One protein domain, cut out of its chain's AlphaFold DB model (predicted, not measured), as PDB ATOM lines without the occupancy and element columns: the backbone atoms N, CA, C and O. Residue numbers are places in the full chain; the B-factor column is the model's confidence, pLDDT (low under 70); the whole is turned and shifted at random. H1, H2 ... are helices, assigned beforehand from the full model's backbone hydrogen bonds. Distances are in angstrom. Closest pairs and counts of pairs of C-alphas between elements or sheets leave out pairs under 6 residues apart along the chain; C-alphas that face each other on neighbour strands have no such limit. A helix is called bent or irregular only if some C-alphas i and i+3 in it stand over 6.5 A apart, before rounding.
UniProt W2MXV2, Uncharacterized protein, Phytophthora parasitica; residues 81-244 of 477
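This is residues 81 to 244 of the 477 residues of an uncharacterized protein of Phytophthora parasitica (UniProt W2MXV2). Four long helices, H5 to H8, stand side by side in an up-and-down bundle, each running against the one before it. Four shorter helices, H1 to H4, gather at one side, where H4 packs on H5 and H6, and H1 packs on H4. The printed part has 164 residues, with eight named helices, H1 to H8 in chain order, and no named strand: all helix. It is compact, with a radius of gyration of the C-alphas of 15.8 A and spans of 45 by 39 by 26 A.

H1, residues 81 to 88, touches H4, residues 119 to 130, at a shallow tilt of 31 degrees; their closest C-alphas, Ile 84 and Ala 121, are 6.2 A apart. H2, residues 93 to 102, is irregular, with C-alphas 94 and 97 7.1 A apart. H4 touches H6, residues 172 to 187, closest at the C-alphas of Ser 130 and Gly 186, 4.4 A. H3, residues 104 to 112, and H5, residues 143 to 162, only just touch, only at their ends, with 3 pairs of C-alphas within 8 A, the closest those of Trp 111 and Ala 145, 5.9 A. H5 and H6 form a hairpin at 14 degrees, with the C-alphas of Thr 157 and Thr 173 closest, 5.2 A. H7, residues 196 to 213, and H8, residues 221 to 235, form another at 8 degrees, closest at the C-alphas of Asp 211 and Arg 225, 6.3 A. Every O i to N i+4 pair is within hydrogen-bond range in H1, H3, H6, H7 and H8, against 4 of 6 in H2, 6 of 8 in H4 and 14 of 16 in H5.

H1 begins at C-alpha 81, (186.608, 173.322, 210.402). H5 is 30.4 A long, H6 22.5 A and H7 26.2 A. H8, 21.2 A, ends at C-alpha 235, (166.783, 197.768, 216.968).

The printed part has no cut; its long link is H4 to H5. Low-confidence residues are 134 to 137, 159 to 169 and 238.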
ATOM      1  N   LEU A  81     186.256 172.885 211.760       84.25
ATOM      2  CA  LEU A  81     186.608 173.322 210.402       84.25
ATOM      3  C   LEU A  81     185.966 172.465 209.300       84.25
ATOM      4  O   LEU A  81     185.576 173.011 208.267       84.25
ATOM      5  N   GLN A  82     185.835 171.150 209.500       83.69
ATOM      6  CA  GLN A  82     185.135 170.266 208.559       83.69
ATOM      7  C   GLN A  82     183.632 170.569 208.535       83.69
ATOM      8  O   GLN A  82     183.039 170.662 207.463       83.69
ATOM      9  N   PHE A  83     183.010 170.798 209.691       85.12
ATOM     10  CA  PHE A  83     181.606 171.193 209.765       85.12
ATOM     11  C   PHE A  83     181.360 172.519 209.026       85.12
ATOM     12  O   PHE A  83     180.516 172.587 208.131       85.12
ATOM     13  N   ILE A  84     182.164 173.549 209.295       85.81
ATOM     14  CA  ILE A  84     182.033 174.856 208.639       85.81
ATOM     15  C   ILE A  84     182.270 174.753 207.118       85.81
ATOM     16  O   ILE A  84     181.419 175.160 206.321       85.81
ATOM     17  N   ARG A  85     183.407 174.188 206.686       86.06
ATOM     18  CA  ARG A  85     183.823 174.197 205.269       86.06
ATOM     19  C   ARG A  85     183.110 173.157 204.404       86.06
ATOM     20  O   ARG A  85     182.898 173.414 203.222       86.06
ATOM     21  N   SER A  86     182.744 171.999 204.957       80.56
ATOM     22  CA  SER A  86     182.122 170.901 204.202       80.56
ATOM     23  C   SER A  86     180.598 170.902 204.314       80.56
ATOM     24  O   SER A  86     179.933 170.622 203.316       80.56
ATOM     25  N   VAL A  87     180.044 171.246 205.485       83.31
ATOM     26  CA  VAL A  87     178.596 171.211 205.751       83.31
ATOM     27  C   VAL A  87     177.967 172.598 205.584       83.31
ATOM     28  O   VAL A  87     177.152 172.774 204.681       83.31
ATOM     29  N   LEU A  88     178.354 173.609 206.376       84.81
ATOM     30  CA  LEU A  88     177.691 174.930 206.354       84.81
ATOM     31  C   LEU A  88     177.881 175.691 205.029       84.81
ATOM     32  O   LEU A  88     176.931 176.298 204.520       84.81
ATOM     33  N   LYS A  89     179.082 175.633 204.433       86.62
ATOM     34  CA  LYS A  89     179.368 176.266 203.130       86.62
ATOM     35  C   LYS A  89     178.481 175.712 202.008       86.62
ATOM     36  O   LYS A  89     177.957 176.485 201.212       86.62
ATOM     37  N   ASN A  90     178.287 174.392 201.969       83.62
ATOM     38  CA  ASN A  90     177.640 173.693 200.851       83.62
ATOM     39  C   ASN A  90     176.149 173.380 201.083       83.62
ATOM     40  O   ASN A  90     175.450 172.993 200.147       83.62
ATOM     41  N   CYS A  91     175.642 173.521 202.313       83.19
ATOM     42  CA  CYS A  91     174.230 173.288 202.614       83.19
ATOM     43  C   CYS A  91     173.347 174.359 201.943       83.19
ATOM     44  O   CYS A  91     173.587 175.549 202.154       83.19
ATOM     45  N   PRO A  92     172.308 173.999 201.165       83.00
ATOM     46  CA  PRO A  92     171.376 174.976 200.609       83.00
ATOM     47  C   PRO A  92     170.482 175.566 201.712       83.00
ATOM     48  O   PRO A  92     170.048 174.853 202.615       83.00
ATOM     49  N   ASN A  93     170.138 176.855 201.610       83.12
ATOM     50  CA  ASN A  93     169.480 177.616 202.689       83.12
ATOM     51  C   ASN A  93     168.196 176.947 203.240       83.12
ATOM     52  O   ASN A  93     167.949 176.981 204.441       83.12
ATOM     53  N   HIS A  94     167.414 176.268 202.391       79.62
ATOM     54  CA  HIS A  94     166.188 175.565 202.800       79.62
ATOM     55  C   HIS A  94     166.426 174.290 203.640       79.62
ATOM     56  O   HIS A  94     165.493 173.809 204.277       79.62
ATOM     57  N   LYS A  95     167.650 173.738 203.665       82.00
ATOM     58  CA  LYS A  95     168.043 172.586 204.509       82.00
ATOM     59  C   LYS A  95     168.889 172.981 205.717       82.00
ATOM     60  O   LYS A  95     169.163 172.130 206.563       82.00
ATOM     61  N   LEU A  96     169.290 174.250 205.809       83.62
ATOM     62  CA  LEU A  96     170.213 174.732 206.834       83.62
ATOM     63  C   LEU A  96     169.653 174.517 208.249       83.62
ATOM     64  O   LEU A  96     170.389 174.052 209.110       83.62
ATOM     65  N   LYS A  97     168.339 174.724 208.444       83.75
ATOM     66  CA  LYS A  97     167.635 174.440 209.708       83.75
ATOM     67  C   LYS A  97     167.827 172.991 210.164       83.75
ATOM     68  O   LYS A  97     168.470 172.753 211.177       83.75
ATOM     69  N   ALA A  98     167.342 172.037 209.369       83.25
ATOM     70  CA  ALA A  98     167.395 170.613 209.698       83.25
ATOM     71  C   ALA A  98     168.838 170.101 209.857       83.25
ATOM     72  O   ALA A  98     169.096 169.215 210.661       83.25
ATOM     73  N   THR A  99     169.787 170.682 209.116       83.44
ATOM     74  CA  THR A  99     171.214 170.345 209.227       83.44
ATOM     75  C   THR A  99     171.812 170.815 210.555       83.44
ATOM     76  O   THR A  99     172.579 170.075 211.163       83.44
ATOM     77  N   ILE A 100     171.458 172.020 211.014       85.06
ATOM     78  CA  ILE A 100     171.886 172.544 212.317       85.06
ATOM     79  C   ILE A 100     171.211 171.762 213.449       85.06
ATOM     80  O   ILE A 100     171.909 171.310 214.344       85.06
ATOM     81  N   GLU A 101     169.903 171.497 213.370       84.75
ATOM     82  CA  GLU A 101     169.179 170.686 214.367       84.75
ATOM     83  C   GLU A 101     169.749 169.259 214.485       84.75
ATOM     84  O   GLU A 101     169.897 168.735 215.587       84.75
ATOM     85  N   GLN A 102     170.134 168.634 213.366       84.88
ATOM     86  CA  GLN A 102     170.758 167.306 213.360       84.88
ATOM     87  C   GLN A 102     172.210 167.309 213.879       84.88
ATOM     88  O   GLN A 102     172.710 166.266 214.300       84.88
ATOM     89  N   MET A 103     172.899 168.454 213.846       84.88
ATOM     90  CA  MET A 103     174.314 168.595 214.222       84.88
ATOM     91  C   MET A 103     174.531 169.660 215.306       84.88
ATOM     92  O   MET A 103     175.580 170.303 215.346       84.88
ATOM     93  N   ASP A 104     173.559 169.826 216.204       83.69
ATOM     94  CA  ASP A 104     173.506 170.914 217.192       83.69
ATOM     95  C   ASP A 104     174.765 170.987 218.078       83.69
ATOM     96  O   ASP A 104     175.324 172.058 218.304       83.69
ATOM     97  N   LYS A 105     175.324 169.831 218.462       84.56
ATOM     98  CA  LYS A 105     176.605 169.760 219.188       84.56
ATOM     99  C   LYS A 105     177.771 170.355 218.388       84.56
ATOM    100  O   LYS A 105     178.562 171.112 218.939       84.56
ATOM    101  N   SER A 106     177.882 170.044 217.095       85.38
ATOM    102  CA  SER A 106     178.920 170.615 216.222       85.38
ATOM    103  C   SER A 106     178.691 172.107 215.973       85.38
ATOM    104  O   SER A 106     179.654 172.865 215.894       85.38
ATOM    105  N   TRP A 107     177.427 172.539 215.893       87.50
ATOM    106  CA  TRP A 107     177.047 173.948 215.797       87.50
ATOM    107  C   TRP A 107     177.495 174.735 217.034       87.50
ATOM    108  O   TRP A 107     178.259 175.689 216.893       87.50
ATOM    109  N   LEU A 108     177.119 174.300 218.241       86.69
ATOM    110  CA  LEU A 108     177.512 174.943 219.500       86.69
ATOM    111  C   LEU A 108     179.033 174.926 219.724       86.69
ATOM    112  O   LEU A 108     179.601 175.953 220.098       86.69
ATOM    113  N   ASN A 109     179.712 173.813 219.425       86.19
ATOM    114  CA  ASN A 109     181.171 173.716 219.541       86.19
ATOM    115  C   ASN A 109     181.907 174.716 218.630       86.19
ATOM    116  O   ASN A 109     182.955 175.229 219.014       86.19
ATOM    117  N   CYS A 110     181.368 175.038 217.446       87.19
ATOM    118  CA  CYS A 110     181.955 176.069 216.584       87.19
ATOM    119  C   CYS A 110     181.876 177.464 217.218       87.19
ATOM    120  O   CYS A 110     182.848 178.212 217.141       87.19
ATOM    121  N   TRP A 111     180.765 177.796 217.886       89.56
ATOM    122  CA  TRP A 111     180.606 179.068 218.604       89.56
ATOM    123  C   TRP A 111     181.502 179.166 219.845       89.56
ATOM    124  O   TRP A 111     182.012 180.238 220.149       89.56
ATOM    125  N   GLN A 112     181.768 178.053 220.530       86.19
ATOM    126  CA  GLN A 112     182.700 178.026 221.667       86.19
ATOM    127  C   GLN A 112     184.174 178.183 221.256       86.19
ATOM    128  O   GLN A 112     184.990 178.595 222.071       86.19
ATOM    129  N   SER A 113     184.531 177.855 220.010       84.62
ATOM    130  CA  SER A 113     185.919 177.876 219.517       84.62
ATOM    131  C   SER A 113     186.236 179.051 218.580       84.62
ATOM    132  O   SER A 113     187.243 178.991 217.875       84.62
ATOM    133  N   VAL A 114     185.404 180.099 218.555       86.88
ATOM    134  CA  VAL A 114     185.467 181.230 217.602       86.88
ATOM    135  C   VAL A 114     186.869 181.823 217.424       86.88
ATOM    136  O   VAL A 114     187.305 181.983 216.289       86.88
ATOM    137  N   GLU A 115     187.604 182.068 218.510       80.56
ATOM    138  CA  GLU A 115     188.952 182.672 218.480       80.56
ATOM    139  C   GLU A 115     190.007 181.809 217.770       80.56
ATOM    140  O   GLU A 115     191.025 182.317 217.314       80.56
ATOM    141  N   SER A 116     189.770 180.499 217.669       82.50
ATOM    142  CA  SER A 116     190.676 179.550 217.006       82.50
ATOM    143  C   SER A 116     190.346 179.317 215.525       82.50
ATOM    144  O   SER A 116     191.010 178.521 214.857       82.50
ATOM    145  N   LEU A 117     189.297 179.962 215.000       85.19
ATOM    146  CA  LEU A 117     188.860 179.793 213.615       85.19
ATOM    147  C   LEU A 117     189.600 180.766 212.678       85.19
ATOM    148  O   LEU A 117     189.606 181.966 212.937       85.19
ATOM    149  N   PRO A 118     190.143 180.297 211.536       87.44
ATOM    150  CA  PRO A 118     190.646 181.182 210.487       87.44
ATOM    151  C   PRO A 118     189.542 182.088 209.924       87.44
ATOM    152  O   PRO A 118     188.391 181.650 209.818       87.44
ATOM    153  N   LEU A 119     189.911 183.285 209.459       84.31
ATOM    154  CA  LEU A 119     189.010 184.317 208.925       84.31
ATOM    155  C   LEU A 119     187.953 183.780 207.937       84.31
ATOM    156  O   LEU A 119     186.764 184.053 208.086       84.31
ATOM    157  N   ASP A 120     188.342 182.927 206.983       85.56
ATOM    158  CA  ASP A 120     187.410 182.270 206.048       85.56
ATOM    159  C   ASP A 120     186.328 181.430 206.741       85.56
ATOM    160  O   ASP A 120     185.168 181.401 206.324       85.56
ATOM    161  N   ALA A 121     186.712 180.682 207.778       85.75
ATOM    162  CA  ALA A 121     185.790 179.841 208.531       85.75
ATOM    163  C   ALA A 121     184.847 180.708 209.377       85.75
ATOM    164  O   ALA A 121     183.650 180.419 209.434       85.75
ATOM    165  N   LEU A 122     185.359 181.801 209.946       88.25
ATOM    166  CA  LEU A 122     184.581 182.802 210.669       88.25
ATOM    167  C   LEU A 122     183.547 183.486 209.753       88.25
ATOM    168  O   LEU A 122     182.355 183.490 210.073       88.25
ATOM    169  N   LYS A 123     183.961 183.941 208.557       89.06
ATOM    170  CA  LYS A 123     183.072 184.499 207.518       89.06
ATOM    171  C   LYS A 123     181.953 183.512 207.134       89.06
ATOM    172  O   LYS A 123     180.793 183.910 207.016       89.06
ATOM    173  N   ILE A 124     182.253 182.215 206.978       88.62
ATOM    174  CA  ILE A 124     181.243 181.179 206.665       88.62
ATOM    175  C   ILE A 124     180.286 180.933 207.845       88.62
ATOM    176  O   ILE A 124     179.079 180.803 207.624       88.62
ATOM    177  N   LEU A 125     180.798 180.871 209.080       89.19
ATOM    178  CA  LEU A 125     180.003 180.631 210.290       89.19
ATOM    179  C   LEU A 125     179.012 181.781 210.549       89.19
ATOM    180  O   LEU A 125     177.820 181.538 210.731       89.19
ATOM    181  N   LEU A 126     179.476 183.029 210.453       90.12
ATOM    182  CA  LEU A 126     178.635 184.227 210.529       90.12
ATOM    183  C   LEU A 126     177.625 184.286 209.369       90.12
ATOM    184  O   LEU A 126     176.430 184.506 209.582       90.12
ATOM    185  N   SER A 127     178.052 183.981 208.138       89.19
ATOM    186  CA  SER A 127     177.150 183.913 206.978       89.19
ATOM    187  C   SER A 127     176.010 182.900 207.167       89.19
ATOM    188  O   SER A 127     174.886 183.161 206.729       89.19
ATOM    189  N   ALA A 128     176.236 181.789 207.882       87.38
ATOM    190  CA  ALA A 128     175.184 180.816 208.184       87.38
ATOM    191  C   ALA A 128     174.007 181.429 208.972       87.38
ATOM    192  O   ALA A 128     172.861 181.107 208.655       87.38
ATOM    193  N   ILE A 129     174.254 182.362 209.905       86.62
ATOM    194  CA  ILE A 129     173.194 183.081 210.644       86.62
ATOM    195  C   ILE A 129     172.292 183.856 209.674       86.62
ATOM    196  O   ILE A 129     171.067 183.719 209.701       86.62
ATOM    197  N   SER A 130     172.887 184.641 208.771       85.12
ATOM    198  CA  SER A 130     172.127 185.473 207.825       85.12
ATOM    199  C   SER A 130     171.275 184.651 206.841       85.12
ATOM    200  O   SER A 130     170.178 185.070 206.454       85.12
ATOM    201  N   ARG A 131     171.756 183.449 206.489       85.94
ATOM    202  CA  ARG A 131     171.165 182.516 205.514       85.94
ATOM    203  C   ARG A 131     170.012 181.668 206.065       85.94
ATOM    204  O   ARG A 131     169.369 180.964 205.281       85.94
ATOM    205  N   LEU A 132     169.733 181.720 207.369       81.88
ATOM    206  CA  LEU A 132     168.618 180.990 207.971       81.88
ATOM    207  C   LEU A 132     167.251 181.513 207.472       81.88
ATOM    208  O   LEU A 132     167.029 182.733 207.424       81.88
ATOM    209  N   PRO A 133     166.321 180.612 207.089       71.00
ATOM    210  CA  PRO A 133     165.003 181.001 206.601       71.00
ATOM    211  C   PRO A 133     164.124 181.529 207.743       71.00
ATOM    212  O   PRO A 133     164.241 181.096 208.882       71.00
ATOM    213  N   PHE A 134     163.193 182.432 207.431       61.75
ATOM    214  CA  PHE A 134     162.346 183.116 208.424       61.75
ATOM    215  C   PHE A 134     161.476 182.173 209.285       61.75
ATOM    216  O   PHE A 134     161.102 182.522 210.399       61.75
ATOM    217  N   SER A 135     161.177 180.967 208.795       56.78
ATOM    218  CA  SER A 135     160.443 179.916 209.517       56.78
ATOM    219  C   SER A 135     161.324 179.019 210.406       56.78
ATOM    220  O   SER A 135     160.823 178.076 211.025       56.78
ATOM    221  N   ALA A 136     162.635 179.269 210.481       59.88
ATOM    222  CA  ALA A 136     163.560 178.494 211.299       59.88
ATOM    223  C   ALA A 136     163.495 178.892 212.782       59.88
ATOM    224  O   ALA A 136     164.329 179.648 213.269       59.88
ATOM    225  N   SER A 137     162.544 178.317 213.523       65.69
ATOM    226  CA  SER A 137     162.664 178.236 214.984       65.69
ATOM    227  C   SER A 137     163.807 177.273 215.333       65.69
ATOM    228  O   SER A 137     163.647 176.060 215.192       65.69
ATOM    229  N   ILE A 138     164.963 177.831 215.699       75.00
ATOM    230  CA  ILE A 138     166.158 177.164 216.244       75.00
ATOM    231  C   ILE A 138     166.554 177.958 217.498       75.00
ATOM    232  O   ILE A 138     166.281 179.160 217.573       75.00
ATOM    233  N   ALA A 139     167.196 177.322 218.478       76.94
ATOM    234  CA  ALA A 139     167.827 178.056 219.572       76.94
ATOM    235  C   ALA A 139     168.875 179.053 219.022       76.94
ATOM    236  O   ALA A 139     169.624 178.699 218.105       76.94
ATOM    237  N   PRO A 140     168.935 180.296 219.536       82.00
ATOM    238  CA  PRO A 140     169.993 181.222 219.158       82.00
ATOM    239  C   PRO A 140     171.363 180.690 219.616       82.00
ATOM    240  O   PRO A 140     171.441 180.024 220.652       82.00
ATOM    241  N   PRO A 141     172.457 180.984 218.888       83.69
ATOM    242  CA  PRO A 141     173.795 180.745 219.408       83.69
ATOM    243  C   PRO A 141     174.079 181.656 220.618       83.69
ATOM    244  O   PRO A 141     173.411 182.682 220.776       83.69
ATOM    245  N   PRO A 142     175.081 181.337 221.457       87.44
ATOM    246  CA  PRO A 142     175.426 182.163 222.613       87.44
ATOM    247  C   PRO A 142     175.798 183.591 222.193       87.44
ATOM    248  O   PRO A 142     176.823 183.792 221.545       87.44
ATOM    249  N   LEU A 143     174.990 184.582 222.584       87.81
ATOM    250  CA  LEU A 143     175.159 185.983 222.175       87.81
ATOM    251  C   LEU A 143     176.595 186.522 222.371       87.81
ATOM    252  O   LEU A 143     177.131 187.053 221.400       87.81
ATOM    253  N   PRO A 144     177.284 186.301 223.515       88.69
ATOM    254  CA  PRO A 144     178.656 186.789 223.699       88.69
ATOM    255  C   PRO A 144     179.664 186.185 222.710       88.69
ATOM    256  O   PRO A 144     180.624 186.846 222.321       88.69
ATOM    257  N   ALA A 145     179.448 184.940 222.266       88.31
ATOM    258  CA  ALA A 145     180.295 184.308 221.256       88.31
ATOM    259  C   ALA A 145     180.070 184.909 219.860       88.31
ATOM    260  O   ALA A 145     180.994 184.931 219.048       88.31
ATOM    261  N   ILE A 146     178.864 185.419 219.584       90.69
ATOM    262  CA  ILE A 146     178.543 186.117 218.336       90.69
ATOM    263  C   ILE A 146     179.152 187.523 218.344       90.69
ATOM    264  O   ILE A 146     179.802 187.874 217.362       90.69
ATOM    265  N   SER A 147     179.035 188.282 219.445       90.56
ATOM    266  CA  SER A 147     179.724 189.576 219.597       90.56
ATOM    267  C   SER A 147     181.226 189.406 219.370       90.56
ATOM    268  O   SER A 147     181.800 190.027 218.482       90.56
ATOM    269  N   LYS A 148     181.845 188.443 220.066       90.31
ATOM    270  CA  LYS A 148     183.277 188.146 219.941       90.31
ATOM    271  C   LYS A 148     183.682 187.714 218.525       90.31
ATOM    272  O   LYS A 148     184.770 188.061 218.068       90.31
ATOM    273  N   ALA A 149     182.813 186.992 217.811       90.00
ATOM    274  CA  ALA A 149     183.018 186.633 216.407       90.00
ATOM    275  C   ALA A 149     182.984 187.856 215.479       90.00
ATOM    276  O   ALA A 149     183.773 187.919 214.538       90.00
ATOM    277  N   VAL A 150     182.100 188.823 215.744       91.38
ATOM    278  CA  VAL A 150     182.022 190.089 215.001       91.38
ATOM    279  C   VAL A 150     183.268 190.942 215.248       91.38
ATOM    280  O   VAL A 150     183.906 191.341 214.277       91.38
ATOM    281  N   SER A 151     183.696 191.114 216.500       90.69
ATOM    282  CA  SER A 151     184.915 191.870 216.828       90.69
ATOM    283  C   SER A 151     186.176 191.240 216.230       90.69
ATOM    284  O   SER A 151     187.033 191.922 215.668       90.69
ATOM    285  N   THR A 152     186.274 189.905 216.269       89.25
ATOM    286  CA  THR A 152     187.388 189.162 215.644       89.25
ATOM    287  C   THR A 152     187.379 189.308 214.118       89.25
ATOM    288  O   THR A 152     188.437 189.457 213.513       89.25
ATOM    289  N   LEU A 153     186.198 189.307 213.483       89.88
ATOM    290  CA  LEU A 153     186.066 189.547 212.044       89.88
ATOM    291  C   LEU A 153     186.544 190.959 211.682       89.88
ATOM    292  O   LEU A 153     187.394 191.093 210.808       89.88
ATOM    293  N   LEU A 154     186.007 191.985 212.351       88.75
ATOM    294  CA  LEU A 154     186.257 193.394 212.027       88.75
ATOM    295  C   LEU A 154     187.723 193.789 212.254       88.75
ATOM    296  O   LEU A 154     188.319 194.441 211.391       88.75
ATOM    297  N   SER A 155     188.326 193.342 213.360       86.50
ATOM    298  CA  SER A 155     189.749 193.566 213.655       86.50
ATOM    299  C   SER A 155     190.684 192.882 212.652       86.50
ATOM    300  O   SER A 155     191.642 193.504 212.205       86.50
ATOM    301  N   GLN A 156     190.391 191.650 212.219       83.88
ATOM    302  CA  GLN A 156     191.193 190.982 211.185       83.88
ATOM    303  C   GLN A 156     191.022 191.646 209.810       83.88
ATOM    304  O   GLN A 156     192.015 191.894 209.133       83.88
ATOM    305  N   THR A 157     189.800 192.030 209.413       81.56
ATOM    306  CA  THR A 157     189.582 192.709 208.119       81.56
ATOM    307  C   THR A 157     190.179 194.112 208.038       81.56
ATOM    308  O   THR A 157     190.480 194.555 206.937       81.56
ATOM    309  N   THR A 158     190.372 194.797 209.173       72.56
ATOM    310  CA  THR A 158     191.058 196.103 209.221       72.56
ATOM    311  C   THR A 158     192.581 195.987 209.341       72.56
ATOM    312  O   THR A 158     193.275 196.943 209.013       72.56
ATOM    313  N   GLN A 159     193.119 194.840 209.776       66.00
ATOM    314  CA  GLN A 159     194.567 194.599 209.863       66.00
ATOM    315  C   GLN A 159     195.157 194.010 208.572       66.00
ATOM    316  O   GLN A 159     196.205 194.474 208.132       66.00
ATOM    317  N   ASP A 160     194.473 193.060 207.922       53.47
ATOM    318  CA  ASP A 160     194.924 192.462 206.647       53.47
ATOM    319  C   ASP A 160     194.837 193.439 205.448       53.47
ATOM    320  O   ASP A 160     195.342 193.143 204.369       53.47
ATOM    321  N   GLY A 161     194.218 194.615 205.614       50.47
ATOM    322  CA  GLY A 161     194.118 195.646 204.570       50.47
ATOM    323  C   GLY A 161     195.419 196.410 204.274       50.47
ATOM    324  O   GLY A 161     195.431 197.241 203.371       50.47
ATOM    325  N   GLY A 162     196.503 196.155 205.016       46.62
ATOM    326  CA  GLY A 162     197.735 196.954 204.966       46.62
ATOM    327  C   GLY A 162     198.551 196.886 203.666       46.62
ATOM    328  O   GLY A 162     199.309 197.819 203.406       46.62
ATOM    329  N   ASP A 163     198.393 195.831 202.858       46.31
ATOM    330  CA  ASP A 163     199.234 195.586 201.669       46.31
ATOM    331  C   ASP A 163     198.526 195.838 200.317       46.31
ATOM    332  O   ASP A 163     199.199 195.929 199.294       46.31
ATOM    333  N   ASP A 164     197.195 195.991 200.296       48.31
ATOM    334  CA  ASP A 164     196.394 196.257 199.083       48.31
ATOM    335  C   ASP A 164     195.135 197.098 199.435       48.31
ATOM    336  O   ASP A 164     193.989 196.679 199.242       48.31
ATOM    337  N   GLU A 165     195.323 198.315 199.973       53.50
ATOM    338  CA  GLU A 165     194.222 199.291 200.096       53.50
ATOM    339  C   GLU A 165     193.695 199.653 198.696       53.50
ATOM    340  O   GLU A 165     194.247 200.501 197.983       53.50
ATOM    341  N   ALA A 166     192.584 199.033 198.297       56.62
ATOM    342  CA  ALA A 166     191.873 199.384 197.078       56.62
ATOM    343  C   ALA A 166     191.422 200.856 197.155       56.62
ATOM    344  O   ALA A 166     190.489 201.205 197.878       56.62
ATOM    345  N   LEU A 167     192.090 201.735 196.396       60.28
ATOM    346  CA  LEU A 167     191.899 203.198 196.429       60.28
ATOM    347  C   LEU A 167     190.476 203.667 196.048       60.28
ATOM    348  O   LEU A 167     190.154 204.849 196.188       60.28
ATOM    349  N   ASP A 168     189.627 202.767 195.549       63.91
ATOM    350  CA  ASP A 168     188.206 203.002 195.288       63.91
ATOM    351  C   ASP A 168     187.309 202.786 196.526       63.91
ATOM    352  O   ASP A 168     186.161 203.242 196.536       63.91
ATOM    353  N   GLY A 169     187.842 202.156 197.577       65.94
ATOM    354  CA  GLY A 169     187.154 201.796 198.811       65.94
ATOM    355  C   GLY A 169     186.264 200.557 198.697       65.94
ATOM    356  O   GLY A 169     185.247 200.498 199.383       65.94
ATOM    357  N   ASN A 170     186.577 199.608 197.813       72.19
ATOM    358  CA  ASN A 170     185.969 198.272 197.801       72.19
ATOM    359  C   ASN A 170     186.896 197.267 198.511       72.19
ATOM    360  O   ASN A 170     187.406 196.331 197.897       72.19
ATOM    361  N   ASP A 171     187.154 197.502 199.798       79.81
ATOM    362  CA  ASP A 171     188.137 196.765 200.593       79.81
ATOM    363  C   ASP A 171     187.531 195.597 201.404       79.81
ATOM    364  O   ASP A 171     186.314 195.389 201.479       79.81
ATOM    365  N   GLY A 172     188.406 194.820 202.054       78.31
ATOM    366  CA  GLY A 172     187.995 193.734 202.951       78.31
ATOM    367  C   GLY A 172     187.188 194.209 204.167       78.31
ATOM    368  O   GLY A 172     186.373 193.442 204.691       78.31
ATOM    369  N   THR A 173     187.369 195.467 204.585       84.50
ATOM    370  CA  THR A 173     186.604 196.117 205.660       84.50
ATOM    371  C   THR A 173     185.139 196.278 205.271       84.50
ATOM    372  O   THR A 173     184.253 195.877 206.029       84.50
ATOM    373  N   LEU A 174     184.860 196.802 204.071       86.06
ATOM    374  CA  LEU A 174     183.505 196.972 203.558       86.06
ATOM    375  C   LEU A 174     182.784 195.621 203.451       86.06
ATOM    376  O   LEU A 174     181.664 195.490 203.948       86.06
ATOM    377  N   GLU A 175     183.436 194.586 202.903       86.31
ATOM    378  CA  GLU A 175     182.871 193.226 202.879       86.31
ATOM    379  C   GLU A 175     182.548 192.687 204.285       86.31
ATOM    380  O   GLU A 175     181.520 192.024 204.484       86.31
ATOM    381  N   GLY A 176     183.432 192.952 205.255       87.00
ATOM    382  CA  GLY A 176     183.262 192.588 206.659       87.00
ATOM    383  C   GLY A 176     182.028 193.250 207.268       87.00
ATOM    384  O   GLY A 176     181.151 192.561 207.793       87.00
ATOM    385  N   VAL A 177     181.895 194.567 207.114       89.69
ATOM    386  CA  VAL A 177     180.749 195.341 207.612       89.69
ATOM    387  C   VAL A 177     179.437 194.922 206.941       89.69
ATOM    388  O   VAL A 177     178.424 194.743 207.622       89.69
ATOM    389  N   GLU A 178     179.432 194.668 205.630       90.19
ATOM    390  CA  GLU A 178     178.245 194.149 204.939       90.19
ATOM    391  C   GLU A 178     177.871 192.725 205.379       90.19
ATOM    392  O   GLU A 178     176.703 192.327 205.300       90.19
ATOM    393  N   LEU A 179     178.831 191.916 205.838       90.50
ATOM    394  CA  LEU A 179     178.536 190.642 206.493       90.50
ATOM    395  C   LEU A 179     177.920 190.860 207.883       90.50
ATOM    396  O   LEU A 179     176.908 190.225 208.176       90.50
ATOM    397  N   VAL A 180     178.456 191.776 208.694       91.81
ATOM    398  CA  VAL A 180     177.921 192.109 210.028       91.81
ATOM    399  C   VAL A 180     176.482 192.635 209.943       91.81
ATOM    400  O   VAL A 180     175.613 192.125 210.652       91.81
ATOM    401  N   GLU A 181     176.166 193.533 208.999       91.94
ATOM    402  CA  GLU A 181     174.785 194.000 208.765       91.94
ATOM    403  C   GLU A 181     173.828 192.817 208.504       91.94
ATOM    404  O   GLU A 181     172.752 192.703 209.102       91.94
ATOM    405  N   ARG A 182     174.236 191.882 207.633       90.50
ATOM    406  CA  ARG A 182     173.453 190.680 207.303       90.50
ATOM    407  C   ARG A 182     173.324 189.714 208.481       90.50
ATOM    408  O   ARG A 182     172.282 189.064 208.602       90.50
ATOM    409  N   VAL A 183     174.344 189.606 209.334       90.50
ATOM    410  CA  VAL A 183     174.307 188.816 210.575       90.50
ATOM    411  C   VAL A 183     173.266 189.394 211.521       90.50
ATOM    412  O   VAL A 183     172.359 188.664 211.908       90.50
ATOM    413  N   ILE A 184     173.315 190.694 211.820       90.38
ATOM    414  CA  ILE A 184     172.391 191.353 212.756       90.38
ATOM    415  C   ILE A 184     170.939 191.267 212.263       90.38
ATOM    416  O   ILE A 184     170.046 190.877 213.016       90.38
ATOM    417  N   ARG A 185     170.690 191.484 210.961       88.75
ATOM    418  CA  ARG A 185     169.370 191.218 210.343       88.75
ATOM    419  C   ARG A 185     168.936 189.747 210.436       88.75
ATOM    420  O   ARG A 185     167.747 189.446 210.352       88.75
ATOM    421  N   GLY A 186     169.879 188.816 210.579       86.19
ATOM    422  CA  GLY A 186     169.625 187.421 210.937       86.19
ATOM    423  C   GLY A 186     169.278 187.242 212.418       86.19
ATOM    424  O   GLY A 186     168.305 186.558 212.723       86.19
ATOM    425  N   LEU A 187     170.012 187.896 213.324       88.81
ATOM    426  CA  LEU A 187     169.820 187.847 214.781       88.81
ATOM    427  C   LEU A 187     168.442 188.372 215.221       88.81
ATOM    428  O   LEU A 187     167.804 187.758 216.075       88.81
ATOM    429  N   LEU A 188     167.922 189.413 214.563       87.56
ATOM    430  CA  LEU A 188     166.557 189.930 214.777       87.56
ATOM    431  C   LEU A 188     165.437 188.917 214.446       87.56
ATOM    432  O   LEU A 188     164.280 189.113 214.821       87.56
ATOM    433  N   LYS A 189     165.741 187.812 213.750       85.38
ATOM    434  CA  LYS A 189     164.758 186.751 213.461       85.38
ATOM    435  C   LYS A 189     164.574 185.782 214.635       85.38
ATOM    436  O   LYS A 189     163.517 185.154 214.708       85.38
ATOM    437  N   PHE A 190     165.576 185.646 215.508       85.06
ATOM    438  CA  PHE A 190     165.580 184.692 216.619       85.06
ATOM    439  C   PHE A 190     164.677 185.126 217.778       85.06
ATOM    440  O   PHE A 190     164.336 186.298 217.918       85.06
ATOM    441  N   THR A 191     164.331 184.158 218.631       84.56
ATOM    442  CA  THR A 191     163.642 184.393 219.905       84.56
ATOM    443  C   THR A 191     164.587 184.055 221.059       84.56
ATOM    444  O   THR A 191     164.876 182.883 221.311       84.56
ATOM    445  N   TRP A 192     165.069 185.090 221.740       85.88
ATOM    446  CA  TRP A 192     166.122 185.033 222.759       85.88
ATOM    447  C   TRP A 192     165.598 184.624 224.139       85.88
ATOM    448  O   TRP A 192     164.447 184.874 224.464       85.88
ATOM    449  N   ASP A 193     166.426 183.999 224.969       83.19
ATOM    450  CA  ASP A 193     166.147 183.644 226.373       83.19
ATOM    451  C   ASP A 193     166.837 184.571 227.402       83.19
ATOM    452  O   ASP A 193     166.647 184.430 228.618       83.19
ATOM    453  N   LEU A 194     167.605 185.540 226.898       83.62
ATOM    454  CA  LEU A 194     168.212 186.673 227.603       83.62
ATOM    455  C   LEU A 194     167.209 187.831 227.761       83.62
ATOM    456  O   LEU A 194     166.135 187.794 227.154       83.62
ATOM    457  N   LYS A 195     167.518 188.862 228.565       84.69
ATOM    458  CA  LYS A 195     166.640 190.041 228.612       84.69
ATOM    459  C   LYS A 195     166.733 190.813 227.299       84.69
ATOM    460  O   LYS A 195     167.715 190.739 226.566       84.69
ATOM    461  N   ARG A 196     165.688 191.591 227.028       85.00
ATOM    462  CA  ARG A 196     165.591 192.419 225.825       85.00
ATOM    463  C   ARG A 196     166.710 193.455 225.741       85.00
ATOM    464  O   ARG A 196     167.238 193.660 224.654       85.00
ATOM    465  N   ASP A 197     167.059 194.054 226.873       84.56
ATOM    466  CA  ASP A 197     168.069 195.107 226.949       84.56
ATOM    467  C   ASP A 197     169.475 194.526 226.754       84.56
ATOM    468  O   ASP A 197     170.183 195.013 225.882       84.56
ATOM    469  N   ASP A 198     169.810 193.400 227.405       87.19
ATOM    470  CA  ASP A 198     171.068 192.659 227.186       87.19
ATOM    471  C   ASP A 198     171.287 192.309 225.693       87.19
ATOM    472  O   ASP A 198     172.398 192.374 225.170       87.19
ATOM    473  N   VAL A 199     170.215 191.919 224.985       87.81
ATOM    474  CA  VAL A 199     170.271 191.626 223.539       87.81
ATOM    475  C   VAL A 199     170.402 192.907 222.718       87.81
ATOM    476  O   VAL A 199     171.096 192.902 221.705       87.81
ATOM    477  N   LYS A 200     169.743 193.996 223.126       90.31
ATOM    478  CA  LYS A 200     169.819 195.290 222.439       90.31
ATOM    479  C   LYS A 200     171.230 195.865 222.523       90.31
ATOM    480  O   LYS A 200     171.803 196.171 221.488       90.31
ATOM    481  N   GLU A 201     171.785 195.928 223.730       90.50
ATOM    482  CA  GLU A 201     173.121 196.443 224.036       90.50
ATOM    483  C   GLU A 201     174.186 195.742 223.185       90.50
ATOM    484  O   GLU A 201     174.892 196.401 222.429       90.50
ATOM    485  N   ALA A 202     174.202 194.404 223.162       90.75
ATOM    486  CA  ALA A 202     175.150 193.648 222.342       90.75
ATOM    487  C   ALA A 202     174.989 193.872 220.822       90.75
ATOM    488  O   ALA A 202     175.970 193.795 220.082       90.75
ATOM    489  N   LEU A 203     173.768 194.107 220.320       92.56
ATOM    490  CA  LEU A 203     173.545 194.414 218.899       92.56
ATOM    491  C   LEU A 203     173.935 195.861 218.557       92.56
ATOM    492  O   LEU A 203     174.487 196.091 217.482       92.56
ATOM    493  N   ASP A 204     173.678 196.808 219.459       91.44
ATOM    494  CA  ASP A 204     174.090 198.207 219.328       91.44
ATOM    495  C   ASP A 204     175.632 198.316 219.358       91.44
ATOM    496  O   ASP A 204     176.210 199.001 218.513       91.44
ATOM    497  N   GLU A 205     176.311 197.562 220.235       92.88
ATOM    498  CA  GLU A 205     177.777 197.420 220.267       92.88
ATOM    499  C   GLU A 205     178.338 196.869 218.946       92.88
ATOM    500  O   GLU A 205     179.240 197.475 218.367       92.88
ATOM    501  N   MET A 206     177.774 195.772 218.413       93.69
ATOM    502  CA  MET A 206     178.191 195.213 217.114       93.69
ATOM    503  C   MET A 206     178.048 196.223 215.963       93.69
ATOM    504  O   MET A 206     178.847 196.201 215.025       93.69
ATOM    505  N   ILE A 207     177.036 197.099 216.000       92.31
ATOM    506  CA  ILE A 207     176.874 198.150 214.984       92.31
ATOM    507  C   ILE A 207     177.866 199.290 215.203       92.31
ATOM    508  O   ILE A 207     178.419 199.781 214.224       92.31
ATOM    509  N   ALA A 208     178.120 199.702 216.445       91.88
ATOM    510  CA  ALA A 208     179.113 200.728 216.750       91.88
ATOM    511  C   ALA A 208     180.533 200.292 216.343       91.88
ATOM    512  O   ALA A 208     181.286 201.080 215.768       91.88
ATOM    513  N   GLU A 209     180.887 199.024 216.561       91.12
ATOM    514  CA  GLU A 209     182.157 198.451 216.101       91.12
ATOM    515  C   GLU A 209     182.225 198.397 214.561       91.12
ATOM    516  O   GLU A 209     183.223 198.790 213.955       91.12
ATOM    517  N   ALA A 210     181.131 198.013 213.893       90.88
ATOM    518  CA  ALA A 210     181.064 198.034 212.433       90.88
ATOM    519  C   ALA A 210     181.167 199.463 211.861       90.88
ATOM    520  O   ALA A 210     181.898 199.689 210.898       90.88
ATOM    521  N   ASP A 211     180.490 200.445 212.460       89.69
ATOM    522  CA  ASP A 211     180.508 201.845 212.022       89.69
ATOM    523  C   ASP A 211     181.864 202.533 212.244       89.69
ATOM    524  O   ASP A 211     182.294 203.333 211.408       89.69
ATOM    525  N   THR A 212     182.564 202.206 213.334       89.88
ATOM    526  CA  THR A 212     183.908 202.742 213.610       89.88
ATOM    527  C   THR A 212     184.973 202.182 212.665       89.88
ATOM    528  O   THR A 212     185.935 202.890 212.373       89.88
ATOM    529  N   SER A 213     184.776 200.983 212.101       86.31
ATOM    530  CA  SER A 213     185.651 200.444 211.047       86.31
ATOM    531  C   SER A 213     185.490 201.139 209.679       86.31
ATOM    532  O   SER A 213     186.379 201.059 208.833       86.31
ATOM    533  N   LEU A 214     184.389 201.868 209.434       86.19
ATOM    534  CA  LEU A 214     184.129 202.522 208.145       86.19
ATOM    535  C   LEU A 214     184.792 203.906 208.022       86.19
ATOM    536  O   LEU A 214     184.449 204.859 208.724       86.19
ATOM    537  N   ASN A 215     185.643 204.079 207.006       82.69
ATOM    538  CA  ASN A 215     186.263 205.367 206.700       82.69
ATOM    539  C   ASN A 215     185.304 206.333 205.968       82.69
ATOM    540  O   ASN A 215     184.983 206.163 204.791       82.69
ATOM    541  N   VAL A 216     184.912 207.423 206.639       77.88
ATOM    542  CA  VAL A 216     183.999 208.479 206.131       77.88
ATOM    543  C   VAL A 216     184.478 209.141 204.821       77.88
ATOM    544  O   VAL A 216     183.673 209.688 204.049       77.88
ATOM    545  N   ARG A 217     185.789 209.111 204.542       79.44
ATOM    546  CA  ARG A 217     186.373 209.694 203.322       79.44
ATOM    547  C   ARG A 217     186.033 208.877 202.071       79.44
ATOM    548  O   ARG A 217     185.862 209.473 201.007       79.44
ATOM    549  N   LEU A 218     185.866 207.560 202.202       81.62
ATOM    550  CA  LEU A 218     185.552 206.655 201.098       81.62
ATOM    551  C   LEU A 218     184.061 206.741 200.740       81.62
ATOM    552  O   LEU A 218     183.180 206.659 201.598       81.62
ATOM    553  N   LYS A 219     183.748 206.948 199.454       83.19
ATOM    554  CA  LYS A 219     182.354 207.129 198.997       83.19
ATOM    555  C   LYS A 219     181.543 205.832 199.071       83.19
ATOM    556  O   LYS A 219     180.354 205.893 199.370       83.19
ATOM    557  N   THR A 220     182.188 204.695 198.833       83.81
ATOM    558  CA  THR A 220     181.647 203.326 198.903       83.81
ATOM    559  C   THR A 220     181.223 202.909 200.314       83.81
ATOM    560  O   THR A 220     180.268 202.153 200.459       83.81
ATOM    561  N   HIS A 221     181.841 203.465 201.364       86.62
ATOM    562  CA  HIS A 221     181.503 203.158 202.761       86.62
ATOM    563  C   HIS A 221     180.232 203.893 203.235       86.62
ATOM    564  O   HIS A 221     179.577 203.458 204.183       86.62
ATOM    565  N   ARG A 222     179.831 204.991 202.573       85.56
ATOM    566  CA  ARG A 222     178.676 205.811 202.998       85.56
ATOM    567  C   ARG A 222     177.338 205.055 202.927       85.56
ATOM    568  O   ARG A 222     176.639 205.056 203.934       85.56
ATOM    569  N   PRO A 223     177.000 204.327 201.840       88.56
ATOM    570  CA  PRO A 223     175.787 203.511 201.808       88.56
ATOM    571  C   PRO A 223     175.749 202.414 202.878       88.56
ATOM    572  O   PRO A 223     174.665 202.075 203.344       88.56
ATOM    573  N   ALA A 224     176.895 201.852 203.282       86.69
ATOM    574  CA  ALA A 224     176.943 200.890 204.385       86.69
ATOM    575  C   ALA A 224     176.613 201.572 205.725       86.69
ATOM    576  O   ALA A 224     175.755 201.092 206.464       86.69
ATOM    577  N   ARG A 225     177.198 202.747 205.982       88.00
ATOM    578  CA  ARG A 225     176.921 203.592 207.158       88.00
ATOM    579  C   ARG A 225     175.453 204.027 207.261       88.00
ATOM    580  O   ARG A 225     174.861 203.961 208.340       88.00
ATOM    581  N   ASP A 226     174.830 204.385 206.139       87.81
ATOM    582  CA  ASP A 226     173.394 204.690 206.084       87.81
ATOM    583  C   ASP A 226     172.546 203.459 206.459       87.81
ATOM    584  O   ASP A 226     171.588 203.567 207.228       87.81
ATOM    585  N   ARG A 227     172.912 202.259 205.980       90.75
ATOM    586  CA  ARG A 227     172.209 201.008 206.322       90.75
ATOM    587  C   ARG A 227     172.392 200.597 207.784       90.75
ATOM    588  O   ARG A 227     171.413 200.161 208.389       90.75
ATOM    589  N   LEU A 228     173.581 200.787 208.365       90.62
ATOM    590  CA  LEU A 228     173.822 200.610 209.804       90.62
ATOM    591  C   LEU A 228     172.970 201.584 210.636       90.62
ATOM    592  O   LEU A 228     172.324 201.175 211.596       90.62
ATOM    593  N   THR A 229     172.867 202.845 210.208       89.19
ATOM    594  CA  THR A 229     172.014 203.854 210.860       89.19
ATOM    595  C   THR A 229     170.532 203.460 210.807       89.19
ATOM    596  O   THR A 229     169.818 203.565 211.805       89.19
ATOM    597  N   ILE A 230     170.050 202.947 209.669       89.38
ATOM    598  CA  ILE A 230     168.681 202.412 209.542       89.38
ATOM    599  C   ILE A 230     168.466 201.204 210.468       89.38
ATOM    600  O   ILE A 230     167.377 201.054 211.020       89.38
ATOM    601  N   LEU A 231     169.488 200.363 210.648       88.19
ATOM    602  CA  LEU A 231     169.439 199.162 211.479       88.19
ATOM    603  C   LEU A 231     169.423 199.482 212.987       88.19
ATOM    604  O   LEU A 231     168.649 198.859 213.707       88.19
ATOM    605  N   LEU A 232     170.152 200.506 213.453       88.88
ATOM    606  CA  LEU A 232     170.020 201.049 214.821       88.88
ATOM    607  C   LEU A 232     168.578 201.512 215.093       88.88
ATOM    608  O   LEU A 232     167.921 201.031 216.013       88.88
ATOM    609  N   ASN A 233     168.020 202.326 214.188       86.06
ATOM    610  CA  ASN A 233     166.609 202.743 214.224       86.06
ATOM    611  C   ASN A 233     165.611 201.567 214.078       86.06
ATOM    612  O   ASN A 233     164.396 201.736 214.232       86.06
ATOM    613  N   GLU A 234     166.069 200.375 213.688       84.94
ATOM    614  CA  GLU A 234     165.279 199.145 213.673       84.94
ATOM    615  C   GLU A 234     165.351 198.427 215.028       84.94
ATOM    616  O   GLU A 234     164.313 198.020 215.546       84.94
ATOM    617  N   ILE A 235     166.533 198.356 215.642       87.38
ATOM    618  CA  ILE A 235     166.783 197.768 216.968       87.38
ATOM    619  C   ILE A 235     166.117 198.573 218.097       87.38
ATOM    620  O   ILE A 235     165.527 197.973 218.998       87.38
ATOM    621  N   ASP A 236     166.080 199.905 217.998       80.44
ATOM    622  CA  ASP A 236     165.377 200.790 218.944       80.44
ATOM    623  C   ASP A 236     163.861 200.535 219.046       80.44
ATOM    624  O   ASP A 236     163.230 200.867 220.052       80.44
ATOM    625  N   LYS A 237     163.236 199.936 218.025       80.88
ATOM    626  CA  LYS A 237     161.787 199.680 218.026       80.88
ATOM    627  C   LYS A 237     161.423 198.610 219.049       80.88
ATOM    628  O   LYS A 237     161.961 197.504 219.021       80.88
ATOM    629  N   SER A 238     160.403 198.863 219.870       68.62
ATOM    630  CA  SER A 238     159.971 197.947 220.941       68.62
ATOM    631  C   SER A 238     159.536 196.544 220.471       68.62
ATOM    632  O   SER A 238     159.448 195.636 221.291       68.62
ATOM    633  N   TRP A 239     159.379 196.299 219.168       73.31
ATOM    634  CA  TRP A 239     158.971 195.010 218.584       73.31
ATOM    635  C   TRP A 239     160.039 194.280 217.741       73.31
ATOM    636  O   TRP A 239     159.744 193.212 217.205       73.31
ATOM    637  N   SER A 240     161.246 194.831 217.565       77.50
ATOM    638  CA  SER A 240     162.277 194.239 216.689       77.50
ATOM    639  C   SER A 240     162.954 193.003 217.293       77.50
ATOM    640  O   SER A 240     163.082 191.978 216.625       77.50
ATOM    641  N   ILE A 241     163.341 193.080 218.567       83.88
ATOM    642  CA  ILE A 241     163.942 191.978 219.325       83.88
ATOM    643  C   ILE A 241     162.833 191.128 219.951       83.88
ATOM    644  O   ILE A 241     162.035 191.619 220.752       83.88
ATOM    645  N   LYS A 242     162.807 189.831 219.630       82.88
ATOM    646  CA  LYS A 242     161.878 188.864 220.232       82.88
ATOM    647  C   LYS A 242     162.554 188.148 221.392       82.88
ATOM    648  O   LYS A 242     163.594 187.517 221.216       82.88
ATOM    649  N   VAL A 243     161.924 188.179 222.560       83.62
ATOM    650  CA  VAL A 243     162.387 187.486 223.767       83.62
ATOM    651  C   VAL A 243     161.327 186.470 224.193       83.62
ATOM    652  O   VAL A 243     160.129 186.753 224.154       83.62
ATOM    653  N   LYS A 244     161.755 185.270 224.591       78.19
ATOM    654  CA  LYS A 244     160.914 184.287 225.271       78.19
ATOM    655  C   LYS A 244     160.457 184.933 226.572       78.19
ATOM    656  O   LYS A 244     161.296 185.257 227.410       78.19
TER     657      LYS A 244